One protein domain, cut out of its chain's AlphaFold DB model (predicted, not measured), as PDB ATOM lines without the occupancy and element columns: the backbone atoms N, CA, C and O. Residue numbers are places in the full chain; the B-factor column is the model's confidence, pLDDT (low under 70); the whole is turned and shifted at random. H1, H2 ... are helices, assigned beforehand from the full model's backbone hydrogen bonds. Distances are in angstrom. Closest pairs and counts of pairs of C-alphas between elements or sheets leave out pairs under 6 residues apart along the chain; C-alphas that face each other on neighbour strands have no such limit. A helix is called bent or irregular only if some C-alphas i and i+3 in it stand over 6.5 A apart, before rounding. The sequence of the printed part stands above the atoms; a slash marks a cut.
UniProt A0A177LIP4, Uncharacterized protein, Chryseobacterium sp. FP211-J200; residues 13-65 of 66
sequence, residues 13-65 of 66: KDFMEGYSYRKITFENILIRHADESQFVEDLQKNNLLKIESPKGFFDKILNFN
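This is residues 13 to 65 of the 66 residues of an uncharacterized protein of Chryseobacterium sp. FP211-J200 (UniProt A0A177LIP4). Three separate helices are strung along an open chain with no shared core: H1 at one end, H2 in the middle and H3 at the far end, reached by a drawn-out link. Residues 13 to 24, in H1, stick out at one end, and residues 52 to 65, with H3 in them, stick out as an arm at the other. The printed part has 53 residues with three named helices in the order H1, H2, H3 and no named strand; the class is all helix. The whole is extended, with a radius of gyration of the C-alphas of 17.5 A, and flat in outline, spanning 53 by 32 by 13 A.

The printed part begins with H1, residues 13 to 27, whose N-to-C direction runs mainly toward lower x and, less strongly, lower z. After a short link comes H2, residues 36 to 45, which runs almost wholly toward higher y. After another short link comes H3, residues 55 to 62, which runs mainly toward lower z. H1 and H2 are apart, with no C-alpha of the one within 8 A of the other. H2 and H3 are apart by the same measure, and so are H1 and H3. In H1 and H2 every O i to N i+4 pair is within hydrogen-bond range, while in H3 2 of 4 are.

H1, Lys 13 to Glu 27, is the longest helix, with 15 residues and 20.8 A from first to last C-alpha; it begins with C-alpha 13 at (-14.859, 38.195, -17.645). H2, Glu 36 to Lys 45, has 10 residues and is 14.2 A long, with C-alpha 36 at (-32.558, 21.079, -40.457). H3, Lys 55 to Leu 62, has 8 residues and is 12.0 A long, ending with C-alpha 62 at (-14.918, 28.472, -67.504). H3 is irregular, but only just: C-alphas 55 and 58 are 6.53 A apart, and its line is a rough one.

The two C-alphas farthest apart are those of Lys 13 and Asn 65, the first and last printed residues, at 54.7 A. The radius of gyration of the C-alphas is 1.76 times the 9.9 A of a compact globule of 53 residues. The printed part has no cut. The link from H1 to H2 has 8 residues, that from H2 to H3 has 9, and no link is long. The mean pLDDT of the printed part is 80.3; it is 87 in H1, 92 in H2 and 55 in H3. Residues 53 to 65 are under 70, where the model's confidence is low.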
ATOM      1  N   LYS A  13     -14.290  37.064 -16.910       92.12
ATOM      2  CA  LYS A  13     -14.859  38.195 -17.645       92.12
ATOM      3  C   LYS A  13     -15.162  37.789 -19.082       92.12
ATOM      4  O   LYS A  13     -16.274  38.024 -19.543       92.12
ATOM      5  N   ASP A  14     -14.216  37.113 -19.721       88.69
ATOM      6  CA  ASP A  14     -14.356  36.532 -21.056       88.69
ATOM      7  C   ASP A  14     -15.573  35.589 -21.125       88.69
ATOM      8  O   ASP A  14     -16.445  35.729 -21.984       88.69
ATOM      9  N   PHE A  15     -15.726  34.715 -20.122       87.88
ATOM     10  CA  PHE A  15     -16.913  33.867 -19.991       87.88
ATOM     11  C   PHE A  15     -18.219  34.673 -19.880       87.88
ATOM     12  O   PHE A  15     -19.199  34.361 -20.561       87.88
ATOM     13  N   MET A  16     -18.264  35.700 -19.026       90.19
ATOM     14  CA  MET A  16     -19.470  36.511 -18.826       90.19
ATOM     15  C   MET A  16     -19.859  37.294 -20.084       90.19
ATOM     16  O   MET A  16     -21.045  37.363 -20.415       90.19
ATOM     17  N   GLU A  17     -18.887  37.854 -20.803       91.44
ATOM     18  CA  GLU A  17     -19.122  38.561 -22.063       91.44
ATOM     19  C   GLU A  17     -19.666  37.604 -23.131       91.44
ATOM     20  O   GLU A  17     -20.742  37.842 -23.685       91.44
ATOM     21  N   GLY A  18     -19.008  36.462 -23.349       88.44
ATOM     22  CA  GLY A  18     -19.458  35.477 -24.332       88.44
ATOM     23  C   GLY A  18     -20.810  34.845 -23.991       88.44
ATOM     24  O   GLY A  18     -21.635  34.593 -24.874       88.44
ATOM     25  N   TYR A  19     -21.080  34.592 -22.709       86.50
ATOM     26  CA  TYR A  19     -22.365  34.056 -22.270       86.50
ATOM     27  C   TYR A  19     -23.497  35.083 -22.406       86.50
ATOM     28  O   TYR A  19     -24.551  34.752 -22.949       86.50
ATOM     29  N   SER A  20     -23.289  36.324 -21.954       87.38
ATOM     30  CA  SER A  20     -24.308  37.383 -22.036       87.38
ATOM     31  C   SER A  20     -24.664  37.725 -23.480       87.38
ATOM     32  O   SER A  20     -25.847  37.785 -23.809       87.38
ATOM     33  N   TYR A  21     -23.671  37.835 -24.367       86.69
ATOM     34  CA  TYR A  21     -23.895  38.059 -25.794       86.69
ATOM     35  C   TYR A  21     -24.728  36.941 -26.434       86.69
ATOM     36  O   TYR A  21     -25.714  37.212 -27.123       86.69
ATOM     37  N   ARG A  22     -24.379  35.673 -26.170       85.06
ATOM     38  CA  ARG A  22     -25.119  34.522 -26.713       85.06
ATOM     39  C   ARG A  22     -26.537  34.458 -26.161       85.06
ATOM     40  O   ARG A  22     -27.471  34.228 -26.920       85.06
ATOM     41  N   LYS A  23     -26.711  34.724 -24.867       84.38
ATOM     42  CA  LYS A  23     -28.028  34.778 -24.233       84.38
ATOM     43  C   LYS A  23     -28.917  35.849 -24.872       84.38
ATOM     44  O   LYS A  23     -30.006  35.518 -25.318       84.38
ATOM     45  N   ILE A  24     -28.424  37.080 -25.018       84.56
ATOM     46  CA  ILE A  24     -29.159  38.182 -25.669       84.56
ATOM     47  C   ILE A  24     -29.520  37.835 -27.115       84.56
ATOM     48  O   ILE A  24     -30.640  38.101 -27.556       84.56
ATOM     49  N   THR A  25     -28.572  37.238 -27.840       80.62
ATOM     50  CA  THR A  25     -28.766  36.828 -29.230       80.62
ATOM     51  C   THR A  25     -29.905  35.818 -29.344       80.62
ATOM     52  O   THR A  25     -30.820  36.029 -30.126       80.62
ATOM     53  N   PHE A  26     -29.904  34.749 -28.546       79.94
ATOM     54  CA  PHE A  26     -30.880  33.667 -28.701       79.94
ATOM     55  C   PHE A  26     -32.200  33.874 -27.945       79.94
ATOM     56  O   PHE A  26     -33.197  33.276 -28.331       79.94
ATOM     57  N   GLU A  27     -32.259  34.711 -26.905       83.62
ATOM     58  CA  GLU A  27     -33.514  34.954 -26.167       83.62
ATOM     59  C   GLU A  27     -34.557  35.725 -26.986       83.62
ATOM     60  O   GLU A  27     -35.752  35.567 -26.751       83.62
ATOM     61  N   ASN A  28     -34.126  36.516 -27.970       80.62
ATOM     62  CA  ASN A  28     -35.025  37.310 -28.811       80.62
ATOM     63  C   ASN A  28     -35.333  36.654 -30.164       80.62
ATOM     64  O   ASN A  28     -35.955  37.281 -31.022       80.62
ATOM     65  N   ILE A  29     -34.891  35.410 -30.375       86.31
ATOM     66  CA  ILE A  29     -35.013  34.724 -31.659       86.31
ATOM     67  C   ILE A  29     -35.707  33.380 -31.461       86.31
ATOM     68  O   ILE A  29     -35.262  32.532 -30.690       86.31
ATOM     69  N   LEU A  30     -36.776  33.152 -32.223       86.25
ATOM     70  CA  LEU A  30     -37.356  31.824 -32.368       86.25
ATOM     71  C   LEU A  30     -36.573  31.059 -33.441       86.25
ATOM     72  O   LEU A  30     -36.599  31.439 -34.609       86.25
ATOM     73  N   ILE A  31     -35.899  29.981 -33.042       89.19
ATOM     74  CA  ILE A  31     -35.211  29.072 -33.966       89.19
ATOM     75  C   ILE A  31     -35.942  27.733 -33.943       89.19
ATOM     76  O   ILE A  31     -35.958  27.037 -32.922       89.19
ATOM     77  N   ARG A  32     -36.576  27.375 -35.060       92.94
ATOM     78  CA  ARG A  32     -37.289  26.103 -35.204       92.94
ATOM     79  C   ARG A  32     -36.286  24.957 -35.298       92.94
ATOM     80  O   ARG A  32     -35.253  25.071 -35.945       92.94
ATOM     81  N   HIS A  33     -36.608  23.837 -34.653       91.56
ATOM     82  CA  HIS A  33     -35.730  22.662 -34.570       91.56
ATOM     83  C   HIS A  33     -36.390  21.375 -35.091       91.56
ATOM     84  O   HIS A  33     -35.897  20.278 -34.830       91.56
ATOM     85  N   ALA A  34     -37.553  21.486 -35.740       92.81
ATOM     86  CA  ALA A  34     -38.286  20.333 -36.259       92.81
ATOM     87  C   ALA A  34     -37.598  19.711 -37.486       92.81
ATOM     88  O   ALA A  34     -37.721  18.510 -37.702       92.81
ATOM     89  N   ASP A  35     -36.873  20.525 -38.256       94.31
ATOM     90  CA  ASP A  35     -36.151  20.128 -39.462       94.31
ATOM     91  C   ASP A  35     -34.887  20.985 -39.637       94.31
ATOM     92  O   ASP A  35     -34.872  22.165 -39.270       94.31
ATOM     93  N   GLU A  36     -33.836  20.400 -40.213       92.75
ATOM     94  CA  GLU A  36     -32.558  21.079 -40.457       92.75
ATOM     95  C   GLU A  36     -32.714  22.284 -41.393       92.75
ATOM     96  O   GLU A  36     -32.146  23.345 -41.139       92.75
ATOM     97  N   SER A  37     -33.541  22.168 -42.431       93.06
ATOM     98  CA  SER A  37     -33.783  23.249 -43.392       93.06
ATOM     99  C   SER A  37     -34.436  24.448 -42.714       93.06
ATOM    100  O   SER A  37     -34.043  25.586 -42.958       93.06
ATOM    101  N   GLN A  38     -35.406  24.205 -41.823       94.25
ATOM    102  CA  GLN A  38     -36.061  25.267 -41.051       94.25
ATOM    103  C   GLN A  38     -35.090  25.933 -40.074       94.25
ATOM    104  O   GLN A  38     -35.105  27.153 -39.925       94.25
ATOM    105  N   PHE A  39     -34.226  25.137 -39.441       93.19
ATOM    106  CA  PHE A  39     -33.191  25.637 -38.544       93.19
ATOM    107  C   PHE A  39     -32.206  26.548 -39.291       93.19
ATOM    108  O   PHE A  39     -31.962  27.677 -38.866       93.19
ATOM    109  N   VAL A  40     -31.690  26.100 -40.438       91.88
ATOM    110  CA  VAL A  40     -30.785  26.879 -41.299       91.88
ATOM    111  C   VAL A  40     -31.459  28.156 -41.802       91.88
ATOM    112  O   VAL A  40     -30.853  29.226 -41.737       91.88
ATOM    113  N   GLU A  41     -32.715  28.072 -42.248       92.62
ATOM    114  CA  GLU A  41     -33.499  29.228 -42.690       92.62
ATOM    115  C   GLU A  41     -33.616  30.286 -41.579       92.62
ATOM    116  O   GLU A  41     -33.382  31.473 -41.821       92.62
ATOM    117  N   ASP A  42     -33.935  29.869 -40.352       92.81
ATOM    118  CA  ASP A  42     -34.065  30.778 -39.211       92.81
ATOM    119  C   ASP A  42     -32.719  31.413 -38.835       92.81
ATOM    120  O   ASP A  42     -32.666  32.611 -38.538       92.81
ATOM    121  N   LEU A  43     -31.610  30.671 -38.921       91.31
ATOM    122  CA  LEU A  43     -30.272  31.237 -38.724       91.31
ATOM    123  C   LEU A  43     -29.922  32.286 -39.788       91.31
ATOM    124  O   LEU A  43     -29.366  33.333 -39.453       91.31
ATOM    125  N   GLN A  44     -30.258  32.042 -41.056       91.25
ATOM    126  CA  GLN A  44     -30.007  32.998 -42.138       91.25
ATOM    127  C   GLN A  44     -30.866  34.260 -41.998       91.25
ATOM    128  O   GLN A  44     -30.338  35.368 -42.101       91.25
ATOM    129  N   LYS A  45     -32.165  34.118 -41.692       91.06
ATOM    130  CA  LYS A  45     -33.086  35.251 -41.467       91.06
ATOM    131  C   LYS A  45     -32.627  36.171 -40.340       91.06
ATOM    132  O   LYS A  45     -32.810  37.382 -40.426       91.06
ATOM    133  N   ASN A  46     -32.011  35.604 -39.306       89.00
ATOM    134  CA  ASN A  46     -31.501  36.356 -38.164       89.00
ATOM    135  C   ASN A  46     -30.034  36.792 -38.315       89.00
ATOM    136  O   ASN A  46     -29.434  37.268 -37.356       89.00
ATOM    137  N   ASN A  47     -29.447  36.659 -39.511       87.00
ATOM    138  CA  ASN A  47     -28.052  37.006 -39.801       87.00
ATOM    139  C   ASN A  47     -27.013  36.242 -38.954       87.00
ATOM    140  O   ASN A  47     -25.878  36.696 -38.818       87.00
ATOM    141  N   LEU A  48     -27.381  35.078 -38.411       87.69
ATOM    142  CA  LEU A  48     -26.500  34.201 -37.632       87.69
ATOM    143  C   LEU A  48     -25.695  33.247 -38.521       87.69
ATOM    144  O   LEU A  48     -24.667  32.723 -38.099       87.69
ATOM    145  N   LEU A  49     -26.152  33.031 -39.756       86.62
ATOM    146  CA  LEU A  49     -25.476  32.213 -40.753       86.62
ATOM    147  C   LEU A  49     -25.510  32.913 -42.111       86.62
ATOM    148  O   LEU A  49     -26.570  33.295 -42.602       86.62
ATOM    149  N   LYS A  50     -24.348  33.043 -42.751       85.69
ATOM    150  CA  LYS A  50     -24.237  33.438 -44.159       85.69
ATOM    151  C   LYS A  50     -23.643  32.270 -44.925       85.69
ATOM    152  O   LYS A  50     -22.522  31.858 -44.650       85.69
ATOM    153  N   ILE A  51     -24.409  31.736 -45.869       81.62
ATOM    154  CA  ILE A  51     -23.916  30.717 -46.791       81.62
ATOM    155  C   ILE A  51     -23.418  31.471 -48.016       81.62
ATOM    156  O   ILE A  51     -24.208  32.010 -48.792       81.62
ATOM    157  N   GLU A  52     -22.104  31.563 -48.156       76.44
ATOM    158  CA  GLU A  52     -21.505  32.095 -49.369       76.44
ATOM    159  C   GLU A  52     -21.748  31.088 -50.494       76.44
ATOM    160  O   GLU A  52     -21.229  29.972 -50.483       76.44
ATOM    161  N   SER A  53     -22.569  31.458 -51.477       61.50
ATOM    162  CA  SER A  53     -22.631  30.685 -52.715       61.50
ATOM    163  C   SER A  53     -21.250  30.762 -53.377       61.50
ATOM    164  O   SER A  53     -20.745  31.884 -53.511       61.50
ATOM    165  N   PRO A  54     -20.658  29.653 -53.854       60.22
ATOM    166  CA  PRO A  54     -19.393  29.663 -54.582       60.22
ATOM    167  C   PRO A  54     -19.589  30.242 -55.993       60.22
ATOM    168  O   PRO A  54     -19.323  29.593 -56.999       60.22
ATOM    169  N   LYS A  55     -20.064  31.487 -56.095       55.22
ATOM    170  CA  LYS A  55     -20.227  32.202 -57.366       55.22
ATOM    171  C   LYS A  55     -18.881  32.513 -58.028       55.22
ATOM    172  O   LYS A  55     -18.849  32.741 -59.220       55.22
ATOM    173  N   GLY A  56     -17.765  32.462 -57.294       52.44
ATOM    174  CA  GLY A  56     -16.433  32.763 -57.838       52.44
ATOM    175  C   GLY A  56     -15.616  31.564 -58.334       52.44
ATOM    176  O   GLY A  56     -14.551  31.768 -58.914       52.44
ATOM    177  N   PHE A  57     -16.053  30.322 -58.088       54.69
ATOM    178  CA  PHE A  57     -15.255  29.137 -58.441       54.69
ATOM    179  C   PHE A  57     -15.567  28.628 -59.857       54.69
ATOM    180  O   PHE A  57     -14.654  28.276 -60.597       54.69
ATOM    181  N   PHE A  58     -16.837  28.675 -60.278       56.84
ATOM    182  CA  PHE A  58     -17.250  28.249 -61.621       56.84
ATOM    183  C   PHE A  58     -16.835  29.241 -62.723       56.84
ATOM    184  O   PHE A  58     -16.371  28.807 -63.776       56.84
ATOM    185  N   ASP A  59     -16.872  30.550 -62.451       56.03
ATOM    186  CA  ASP A  59     -16.433  31.585 -63.404       56.03
ATOM    187  C   ASP A  59     -14.921  31.518 -63.698       56.03
ATOM    188  O   ASP A  59     -14.474  31.828 -64.801       56.03
ATOM    189  N   LYS A  60     -14.109  31.062 -62.731       52.28
ATOM    190  CA  LYS A  60     -12.669  30.831 -62.937       52.28
ATOM    191  C   LYS A  60     -12.378  29.584 -63.769       52.28
ATOM    192  O   LYS A  60     -11.412  29.587 -64.521       52.28
ATOM    193  N   ILE A  61     -13.191  28.535 -63.646       58.22
ATOM    194  CA  ILE A  61     -13.000  27.274 -64.379       58.22
ATOM    195  C   ILE A  61     -13.429  27.413 -65.847       58.22
ATOM    196  O   ILE A  61     -12.788  26.841 -66.728       58.22
ATOM    197  N   LEU A  62     -14.469  28.204 -66.132       56.81
ATOM    198  CA  LEU A  62     -14.918  28.472 -67.504       56.81
ATOM    199  C   LEU A  62     -13.925  29.350 -68.286       56.81
ATOM    200  O   LEU A  62     -13.643  29.062 -69.446       56.81
ATOM    201  N   ASN A  63     -13.316  30.349 -67.636       54.88
ATOM    202  CA  ASN A  63     -12.339  31.244 -68.272       54.88
ATOM    203  C   ASN A  63     -10.936  30.636 -68.455       54.88
ATOM    204  O   ASN A  63     -10.109  31.231 -69.137       54.88
ATOM    205  N   PHE A  64     -10.637  29.483 -67.849       54.38
ATOM    206  CA  PHE A  64      -9.340  28.805 -68.016       54.38
ATOM    207  C   PHE A  64      -9.306  27.857 -69.228       54.38
ATOM    208  O   PHE A  64      -8.238  27.396 -69.616       54.38
ATOM    209  N   ASN A  65     -10.471  27.563 -69.817       51.56
ATOM    210  CA  ASN A  65     -10.626  26.700 -70.994       51.56
ATOM    211  C   ASN A  65     -11.043  27.486 -72.256       51.56
ATOM    212  O   ASN A  65     -11.556  26.882 -73.199       51.56
TER     213      ASN A  65